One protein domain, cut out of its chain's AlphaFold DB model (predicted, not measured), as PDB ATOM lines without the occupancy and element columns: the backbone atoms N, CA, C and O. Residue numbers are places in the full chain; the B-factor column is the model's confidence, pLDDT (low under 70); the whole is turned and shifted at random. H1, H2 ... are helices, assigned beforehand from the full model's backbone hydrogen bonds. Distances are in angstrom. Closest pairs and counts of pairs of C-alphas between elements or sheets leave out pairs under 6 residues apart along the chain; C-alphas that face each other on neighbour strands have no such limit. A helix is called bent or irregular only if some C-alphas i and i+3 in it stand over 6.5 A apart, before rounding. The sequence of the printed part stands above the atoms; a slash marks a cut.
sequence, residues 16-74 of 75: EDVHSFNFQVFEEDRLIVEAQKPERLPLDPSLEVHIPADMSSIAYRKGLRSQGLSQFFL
ATOM      1  N   GLU A  16     138.905 144.629 125.855       95.25
ATOM      2  CA  GLU A  16     138.971 143.174 125.751       95.25
ATOM      3  C   GLU A  16     140.389 142.679 125.448       95.25
ATOM      4  O   GLU A  16     140.828 141.692 126.040       95.25
ATOM      5  N   ASP A  17     141.136 143.385 124.597       95.38
ATOM      6  CA  ASP A  17     142.519 143.026 124.265       95.38
ATOM      7  C   ASP A  17     143.437 143.206 125.483       95.38
ATOM      8  O   ASP A  17     144.277 142.354 125.779       95.38
ATOM      9  N   VAL A  18     143.225 144.278 126.256       94.75
ATOM     10  CA  VAL A  18     143.954 144.519 127.512       94.75
ATOM     11  C   VAL A  18     143.643 143.430 128.531       94.75
ATOM     12  O   VAL A  18     144.553 142.923 129.188       94.75
ATOM     13  N   HIS A  19     142.371 143.058 128.668       94.44
ATOM     14  CA  HIS A  19     141.966 141.983 129.567       94.44
ATOM     15  C   HIS A  19     142.549 140.639 129.151       94.44
ATOM     16  O   HIS A  19     143.061 139.930 130.010       94.44
ATOM     17  N   SER A  20     142.531 140.318 127.858       95.25
ATOM     18  CA  SER A  20     143.061 139.055 127.335       95.25
ATOM     19  C   SER A  20     144.563 138.931 127.593       95.25
ATOM     20  O   SER A  20     145.020 137.897 128.073       95.25
ATOM     21  N   PHE A  21     145.319 140.009 127.367       94.69
ATOM     22  CA  PHE A  21     146.747 140.046 127.677       94.69
ATOM     23  C   PHE A  21     147.021 139.854 129.176       94.69
ATOM     24  O   PHE A  21     147.817 139.002 129.558       94.69
ATOM     25  N   ASN A  22     146.338 140.612 130.041       95.31
ATOM     26  CA  ASN A  22     146.540 140.501 131.490       95.31
ATOM     27  C   ASN A  22     146.108 139.130 132.021       95.31
ATOM     28  O   ASN A  22     146.751 138.595 132.915       95.31
ATOM     29  N   PHE A  23     145.051 138.544 131.457       94.75
ATOM     30  CA  PHE A  23     144.603 137.205 131.819       94.75
ATOM     31  C   PHE A  23     145.690 136.155 131.568       94.75
ATOM     32  O   PHE A  23     145.920 135.313 132.430       94.75
ATOM     33  N   GLN A  24     146.401 136.240 130.439       95.88
ATOM     34  CA  GLN A  24     147.527 135.349 130.164       95.88
ATOM     35  C   GLN A  24     148.632 135.490 131.223       95.88
ATOM     36  O   GLN A  24     149.060 134.485 131.784       95.88
ATOM     37  N   VAL A  25     149.041 136.722 131.543       94.94
ATOM     38  CA  VAL A  25     150.057 136.986 132.580       94.94
ATOM     39  C   VAL A  25     149.618 136.428 133.938       94.94
ATOM     40  O   VAL A  25     150.403 135.802 134.642       94.94
ATOM     41  N   PHE A  26     148.343 136.592 134.300       94.50
ATOM     42  CA  PHE A  26     147.830 136.051 135.557       94.50
ATOM     43  C   PHE A  26     147.835 134.524 135.595       94.50
ATOM     44  O   PHE A  26     148.110 133.965 136.652       94.50
ATOM     45  N   GLU A  27     147.548 133.841 134.485       94.19
ATOM     46  CA  GLU A  27     147.643 132.377 134.431       94.19
ATOM     47  C   GLU A  27     149.093 131.888 134.540       94.19
ATOM     48  O   GLU A  27     149.347 130.885 135.209       94.19
ATOM     49  N   GLU A  28     150.047 132.611 133.946       94.44
ATOM     50  CA  GLU A  28     151.480 132.334 134.099       94.44
ATOM     51  C   GLU A  28     151.907 132.448 135.574       94.44
ATOM     52  O   GLU A  28     152.489 131.511 136.131       94.44
ATOM     53  N   ASP A  29     151.532 133.542 136.242       91.62
ATOM     54  CA  ASP A  29     151.827 133.769 137.662       91.62
ATOM     55  C   ASP A  29     151.124 132.752 138.573       91.62
ATOM     56  O   ASP A  29     151.708 132.266 139.549       91.62
ATOM     57  N   ARG A  30     149.871 132.397 138.260       89.75
ATOM     58  CA  ARG A  30     149.049 131.469 139.049       89.75
ATOM     59  C   ARG A  30     149.744 130.125 139.236       89.75
ATOM     60  O   ARG A  30     149.782 129.620 140.356       89.75
ATOM     61  N   LEU A  31     150.330 129.574 138.170       89.62
ATOM     62  CA  LEU A  31     151.047 128.296 138.222       89.62
ATOM     63  C   LEU A  31     152.221 128.328 139.208       89.62
ATOM     64  O   LEU A  31     152.447 127.356 139.928       89.62
ATOM     65  N   ILE A  32     152.956 129.439 139.259       88.56
ATOM     66  CA  ILE A  32     154.107 129.598 140.153       88.56
ATOM     67  C   ILE A  32     153.638 129.778 141.594       88.56
ATOM     68  O   ILE A  32     154.170 129.120 142.488       88.56
ATOM     69  N   VAL A  33     152.652 130.653 141.820       85.44
ATOM     70  CA  VAL A  33     152.146 131.004 143.155       85.44
ATOM     71  C   VAL A  33     151.458 129.814 143.821       85.44
ATOM     72  O   VAL A  33     151.736 129.531 144.983       85.44
ATOM     73  N   GLU A  34     150.603 129.086 143.100       88.06
ATOM     74  CA  GLU A  34     149.888 127.922 143.646       88.06
ATOM     75  C   GLU A  34     150.810 126.727 143.927       88.06
ATOM     76  O   GLU A  34     150.498 125.890 144.776       88.06
ATOM     77  N   ALA A  35     151.957 126.638 143.247       87.31
ATOM     78  CA  ALA A  35     152.966 125.621 143.529       87.31
ATOM     79  C   ALA A  35     153.760 125.908 144.818       87.31
ATOM     80  O   ALA A  35     154.391 124.996 145.364       87.31
ATOM     81  N   GLN A  36     153.735 127.146 145.324       78.50
ATOM     82  CA  GLN A  36     154.370 127.487 146.593       78.50
ATOM     83  C   GLN A  36     153.555 126.920 147.761       78.50
ATOM     84  O   GLN A  36     152.334 127.052 147.816       78.50
ATOM     85  N   LYS A  37     154.237 126.332 148.751       69.62
ATOM     86  CA  LYS A  37     153.622 125.868 150.008       69.62
ATOM     87  C   LYS A  37     154.157 126.585 151.255       69.62
ATOM     88  O   LYS A  37     154.716 125.931 152.134       69.62
ATOM     89  N   PRO A  38     154.004 127.908 151.393       65.62
ATOM     90  CA  PRO A  38     154.151 128.538 152.688       65.62
ATOM     91  C   PRO A  38     152.815 128.393 153.422       65.62
ATOM     92  O   PRO A  38     151.860 129.106 153.133       65.62
ATOM     93  N   GLU A  39     152.728 127.472 154.383       64.31
ATOM     94  CA  GLU A  39     151.546 127.360 155.262       64.31
ATOM     95  C   GLU A  39     151.265 128.681 156.008       64.31
ATOM     96  O   GLU A  39     150.147 128.915 156.459       64.31
ATOM     97  N   ARG A  40     152.281 129.552 156.130       66.94
ATOM     98  CA  ARG A  40     152.265 130.857 156.805       66.94
ATOM     99  C   ARG A  40     153.205 131.828 156.101       66.94
ATOM    100  O   ARG A  40     154.197 131.399 155.518       66.94
ATOM    101  N   LEU A  41     152.954 133.134 156.216       68.94
ATOM    102  CA  LEU A  41     153.876 134.155 155.708       68.94
ATOM    103  C   LEU A  41     155.196 134.106 156.508       68.94
ATOM    104  O   LEU A  41     155.173 134.432 157.698       68.94
ATOM    105  N   PRO A  42     156.350 133.745 155.913       64.56
ATOM    106  CA  PRO A  42     157.615 133.734 156.639       64.56
ATOM    107  C   PRO A  42     158.015 135.176 156.975       64.56
ATOM    108  O   PRO A  42     158.434 135.957 156.122       64.56
ATOM    109  N   LEU A  43     157.833 135.562 158.240       62.62
ATOM    110  CA  LEU A  43     158.256 136.870 158.750       62.62
ATOM    111  C   LEU A  43     159.738 136.901 159.132       62.62
ATOM    112  O   LEU A  43     160.253 137.978 159.438       62.62
ATOM    113  N   ASP A  44     160.402 135.745 159.125       64.31
ATOM    114  CA  ASP A  44     161.839 135.633 159.332       64.31
ATOM    115  C   ASP A  44     162.572 135.739 157.982       64.31
ATOM    116  O   ASP A  44     162.459 134.830 157.156       64.31
ATOM    117  N   PRO A  45     163.329 136.825 157.736       58.75
ATOM    118  CA  PRO A  45     164.087 137.002 156.500       58.75
ATOM    119  C   PRO A  45     165.210 135.969 156.324       58.75
ATOM    120  O   PRO A  45     165.660 135.749 155.209       58.75
ATOM    121  N   SER A  46     165.669 135.318 157.401       62.59
ATOM    122  CA  SER A  46     166.755 134.328 157.331       62.59
ATOM    123  C   SER A  46     166.361 133.015 156.642       62.59
ATOM    124  O   SER A  46     167.231 132.200 156.340       62.59
ATOM    125  N   LEU A  47     165.066 132.821 156.367       58.28
ATOM    126  CA  LEU A  47     164.524 131.641 155.694       58.28
ATOM    127  C   LEU A  47     164.469 131.773 154.162       58.28
ATOM    128  O   LEU A  47     164.103 130.810 153.492       58.28
ATOM    129  N   GLU A  48     164.834 132.929 153.594       62.72
ATOM    130  CA  GLU A  48     164.786 133.185 152.149       62.72
ATOM    131  C   GLU A  48     166.152 133.646 151.612       62.72
ATOM    132  O   GLU A  48     166.849 134.455 152.224       62.72
ATOM    133  N   VAL A  49     166.542 133.155 150.431       64.56
ATOM    134  CA  VAL A  49     167.702 133.682 149.697       64.56
ATOM    135  C   VAL A  49     167.269 134.969 149.002       64.56
ATOM    136  O   VAL A  49     166.500 134.914 148.048       64.56
ATOM    137  N   HIS A  50     167.745 136.116 149.484       66.00
ATOM    138  CA  HIS A  50     167.316 137.417 148.970       66.00
ATOM    139  C   HIS A  50     168.050 137.832 147.689       66.00
ATOM    140  O   HIS A  50     169.282 137.898 147.654       66.00
ATOM    141  N   ILE A  51     167.282 138.212 146.670       74.56
ATOM    142  CA  ILE A  51     167.734 138.965 145.496       74.56
ATOM    143  C   ILE A  51     167.264 140.430 145.592       74.56
ATOM    144  O   ILE A  51     166.333 140.734 146.336       74.56
ATOM    145  N   PRO A  52     167.853 141.380 144.835       73.75
ATOM    146  CA  PRO A  52     167.448 142.790 144.898       73.75
ATOM    147  C   PRO A  52     165.954 143.050 144.635       73.75
ATOM    148  O   PRO A  52     165.409 144.035 145.131       73.75
ATOM    149  N   ALA A  53     165.284 142.163 143.892       74.62
ATOM    150  CA  ALA A  53     163.846 142.241 143.641       74.62
ATOM    151  C   ALA A  53     162.985 142.021 144.906       74.62
ATOM    152  O   ALA A  53     161.848 142.486 144.949       74.62
ATOM    153  N   ASP A  54     163.528 141.408 145.965       78.81
ATOM    154  CA  ASP A  54     162.780 141.060 147.185       78.81
ATOM    155  C   ASP A  54     162.615 142.233 148.163       78.81
ATOM    156  O   ASP A  54     161.914 142.131 149.174       78.81
ATOM    157  N   MET A  55     163.245 143.376 147.881       81.06
ATOM    158  CA  MET A  55     163.245 144.538 148.776       81.06
ATOM    159  C   MET A  55     161.835 145.055 149.086       81.06
ATOM    160  O   MET A  55     161.568 145.472 150.217       81.06
ATOM    161  N   SER A  56     160.921 145.000 148.113       81.50
ATOM    162  CA  SER A  56     159.516 145.384 148.295       81.50
ATOM    163  C   SER A  56     158.785 144.421 149.237       81.50
ATOM    164  O   SER A  56     158.134 144.868 150.184       81.50
ATOM    165  N   SER A  57     158.960 143.111 149.048       80.88
ATOM    166  CA  SER A  57     158.401 142.059 149.907       80.88
ATOM    167  C   SER A  57     158.906 142.172 151.347       80.88
ATOM    168  O   SER A  57     158.126 142.077 152.298       80.88
ATOM    169  N   ILE A  58     160.196 142.467 151.535       81.81
ATOM    170  CA  ILE A  58     160.793 142.696 152.859       81.81
ATOM    171  C   ILE A  58     160.184 143.932 153.530       81.81
ATOM    172  O   ILE A  58     159.817 143.883 154.709       81.81
ATOM    173  N   ALA A  59     160.076 145.047 152.804       86.88
ATOM    174  CA  ALA A  59     159.480 146.272 153.328       86.88
ATOM    175  C   ALA A  59     158.013 146.053 153.734       86.88
ATOM    176  O   ALA A  59     157.605 146.474 154.819       86.88
ATOM    177  N   TYR A  60     157.252 145.322 152.917       86.56
ATOM    178  CA  TYR A  60     155.866 144.961 153.197       86.56
ATOM    179  C   TYR A  60     155.731 144.142 154.489       86.56
ATOM    180  O   TYR A  60     154.984 144.529 155.390       86.56
ATOM    181  N   ARG A  61     156.520 143.071 154.652       85.19
ATOM    182  CA  ARG A  61     156.512 142.235 155.871       85.19
ATOM    183  C   ARG A  61     156.884 143.030 157.126       85.19
ATOM    184  O   ARG A  61     156.254 142.864 158.172       85.19
ATOM    185  N   LYS A  62     157.869 143.933 157.030       84.75
ATOM    186  CA  LYS A  62     158.228 144.850 158.130       84.75
ATOM    187  C   LYS A  62     157.067 145.779 158.497       84.75
ATOM    188  O   LYS A  62     156.825 145.985 159.685       84.75
ATOM    189  N   GLY A  63     156.340 146.292 157.505       87.81
ATOM    190  CA  GLY A  63     155.145 147.115 157.707       87.81
ATOM    191  C   GLY A  63     154.002 146.360 158.392       87.81
ATOM    192  O   GLY A  63     153.428 146.857 159.357       87.81
ATOM    193  N   LEU A  64     153.713 145.126 157.972       87.50
ATOM    194  CA  LEU A  64     152.697 144.296 158.636       87.50
ATOM    195  C   LEU A  64     153.039 144.042 160.110       87.50
ATOM    196  O   LEU A  64     152.167 144.105 160.979       87.50
ATOM    197  N   ARG A  65     154.322 143.798 160.402       84.31
ATOM    198  CA  ARG A  65     154.800 143.621 161.777       84.31
ATOM    199  C   ARG A  65     154.636 144.886 162.616       84.31
ATOM    200  O   ARG A  65     154.202 144.782 163.760       84.31
ATOM    201  N   SER A  66     154.958 146.065 162.079       87.44
ATOM    202  CA  SER A  66     154.818 147.321 162.830       87.44
ATOM    203  C   SER A  66     153.359 147.689 163.120       87.44
ATOM    204  O   SER A  66     153.089 148.332 164.129       87.44
ATOM    205  N   GLN A  67     152.420 147.232 162.287       90.44
ATOM    206  CA  GLN A  67     150.978 147.401 162.491       90.44
ATOM    207  C   GLN A  67     150.356 146.347 163.427       90.44
ATOM    208  O   GLN A  67     149.153 146.378 163.666       90.44
ATOM    209  N   GLY A  68     151.145 145.402 163.954       86.62
ATOM    210  CA  GLY A  68     150.646 144.344 164.840       86.62
ATOM    211  C   GLY A  68     149.867 143.233 164.127       86.62
ATOM    212  O   GLY A  68     149.249 142.401 164.786       86.62
ATOM    213  N   LEU A  69     149.920 143.169 162.792       85.88
ATOM    214  CA  LEU A  69     149.177 142.191 161.988       85.88
ATOM    215  C   LEU A  69     149.879 140.831 161.877       85.88
ATOM    216  O   LEU A  69     149.354 139.915 161.253       85.88
ATOM    217  N   SER A  70     151.053 140.662 162.490       79.06
ATOM    218  CA  SER A  70     151.840 139.427 162.401       79.06
ATOM    219  C   SER A  70     151.063 138.172 162.796       79.06
ATOM    220  O   SER A  70     151.179 137.169 162.107       79.06
ATOM    221  N   GLN A  71     150.266 138.222 163.869       73.12
ATOM    222  CA  GLN A  71     149.502 137.052 164.315       73.12
ATOM    223  C   GLN A  71     148.439 136.636 163.297       73.12
ATOM    224  O   GLN A  71     148.304 135.454 163.034       73.12
ATOM    225  N   PHE A  72     147.773 137.592 162.645       76.94
ATOM    226  CA  PHE A  72     146.750 137.310 161.633       76.94
ATOM    227  C   PHE A  72     147.290 136.527 160.423       76.94
ATOM    228  O   PHE A  72     146.564 135.742 159.829       76.94
ATOM    229  N   PHE A  73     148.561 136.729 160.058       71.50
ATOM    230  CA  PHE A  73     149.199 136.057 158.914       71.50
ATOM    231  C   PHE A  73     150.038 134.823 159.298       71.50
ATOM    232  O   PHE A  73     150.581 134.153 158.415       71.50
ATOM    233  N   LEU A  74     150.184 134.551 160.600       67.94
ATOM    234  CA  LEU A  74     150.927 133.411 161.143       67.94
ATOM    235  C   LEU A  74     150.032 132.373 161.839       67.94
ATOM    236  O   LEU A  74     150.496 131.255 162.043       67.94
TER     237      LEU A  74
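Overview. This is residues 16 to 74 of the 75 residues of the protein "VanA_C domain-containing protein" of Pseudomonas taiwanensis SJ9 (UniProt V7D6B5). A long helix, H1, sticks out as a free arm from a loose head, in which a winding link loops out before H2 and the short H3 folds back near the far end of H2. The arm, residues 16 to 38, makes much of the length. The 59 printed residues hold three named helices in the order H1, H2, H3 and no named strand: all helix, loose, radius of gyration of the C-alphas 14.9 A, spans 41 by 24 by 24 A.

Along the chain. H1, residues 16 to 35, runs 28.6 A from C-alpha 16 at (138.971, 143.174, 125.751), with a kink of 26 degrees near residue 28. H2, residues 52 to 66, is 22.4 A long and irregular: C-alphas 53 and 56 are 7.1 A apart. H3, residues 70 to 74, is 6.2 A long and ends at (150.927, 133.411, 161.143).

Arrangement. H1 is apart from H2 and H3. H2 and H3 are close but not clearly touching; their closest C-alphas, Leu 64 and Ser 70, are 6.2 A apart. In H3 every O i to N i+4 pair is within hydrogen-bond range, in H1 15 of 16, in H2 9 of 11.

Size, cuts and confidence. The farthest C-alphas, Glu 16 and Ser 46, are 43.0 A apart. The printed part has no cut. The link H1 to H2 is long, 16 residues. pLDDT is under 70 at residues 37 to 50 and 74.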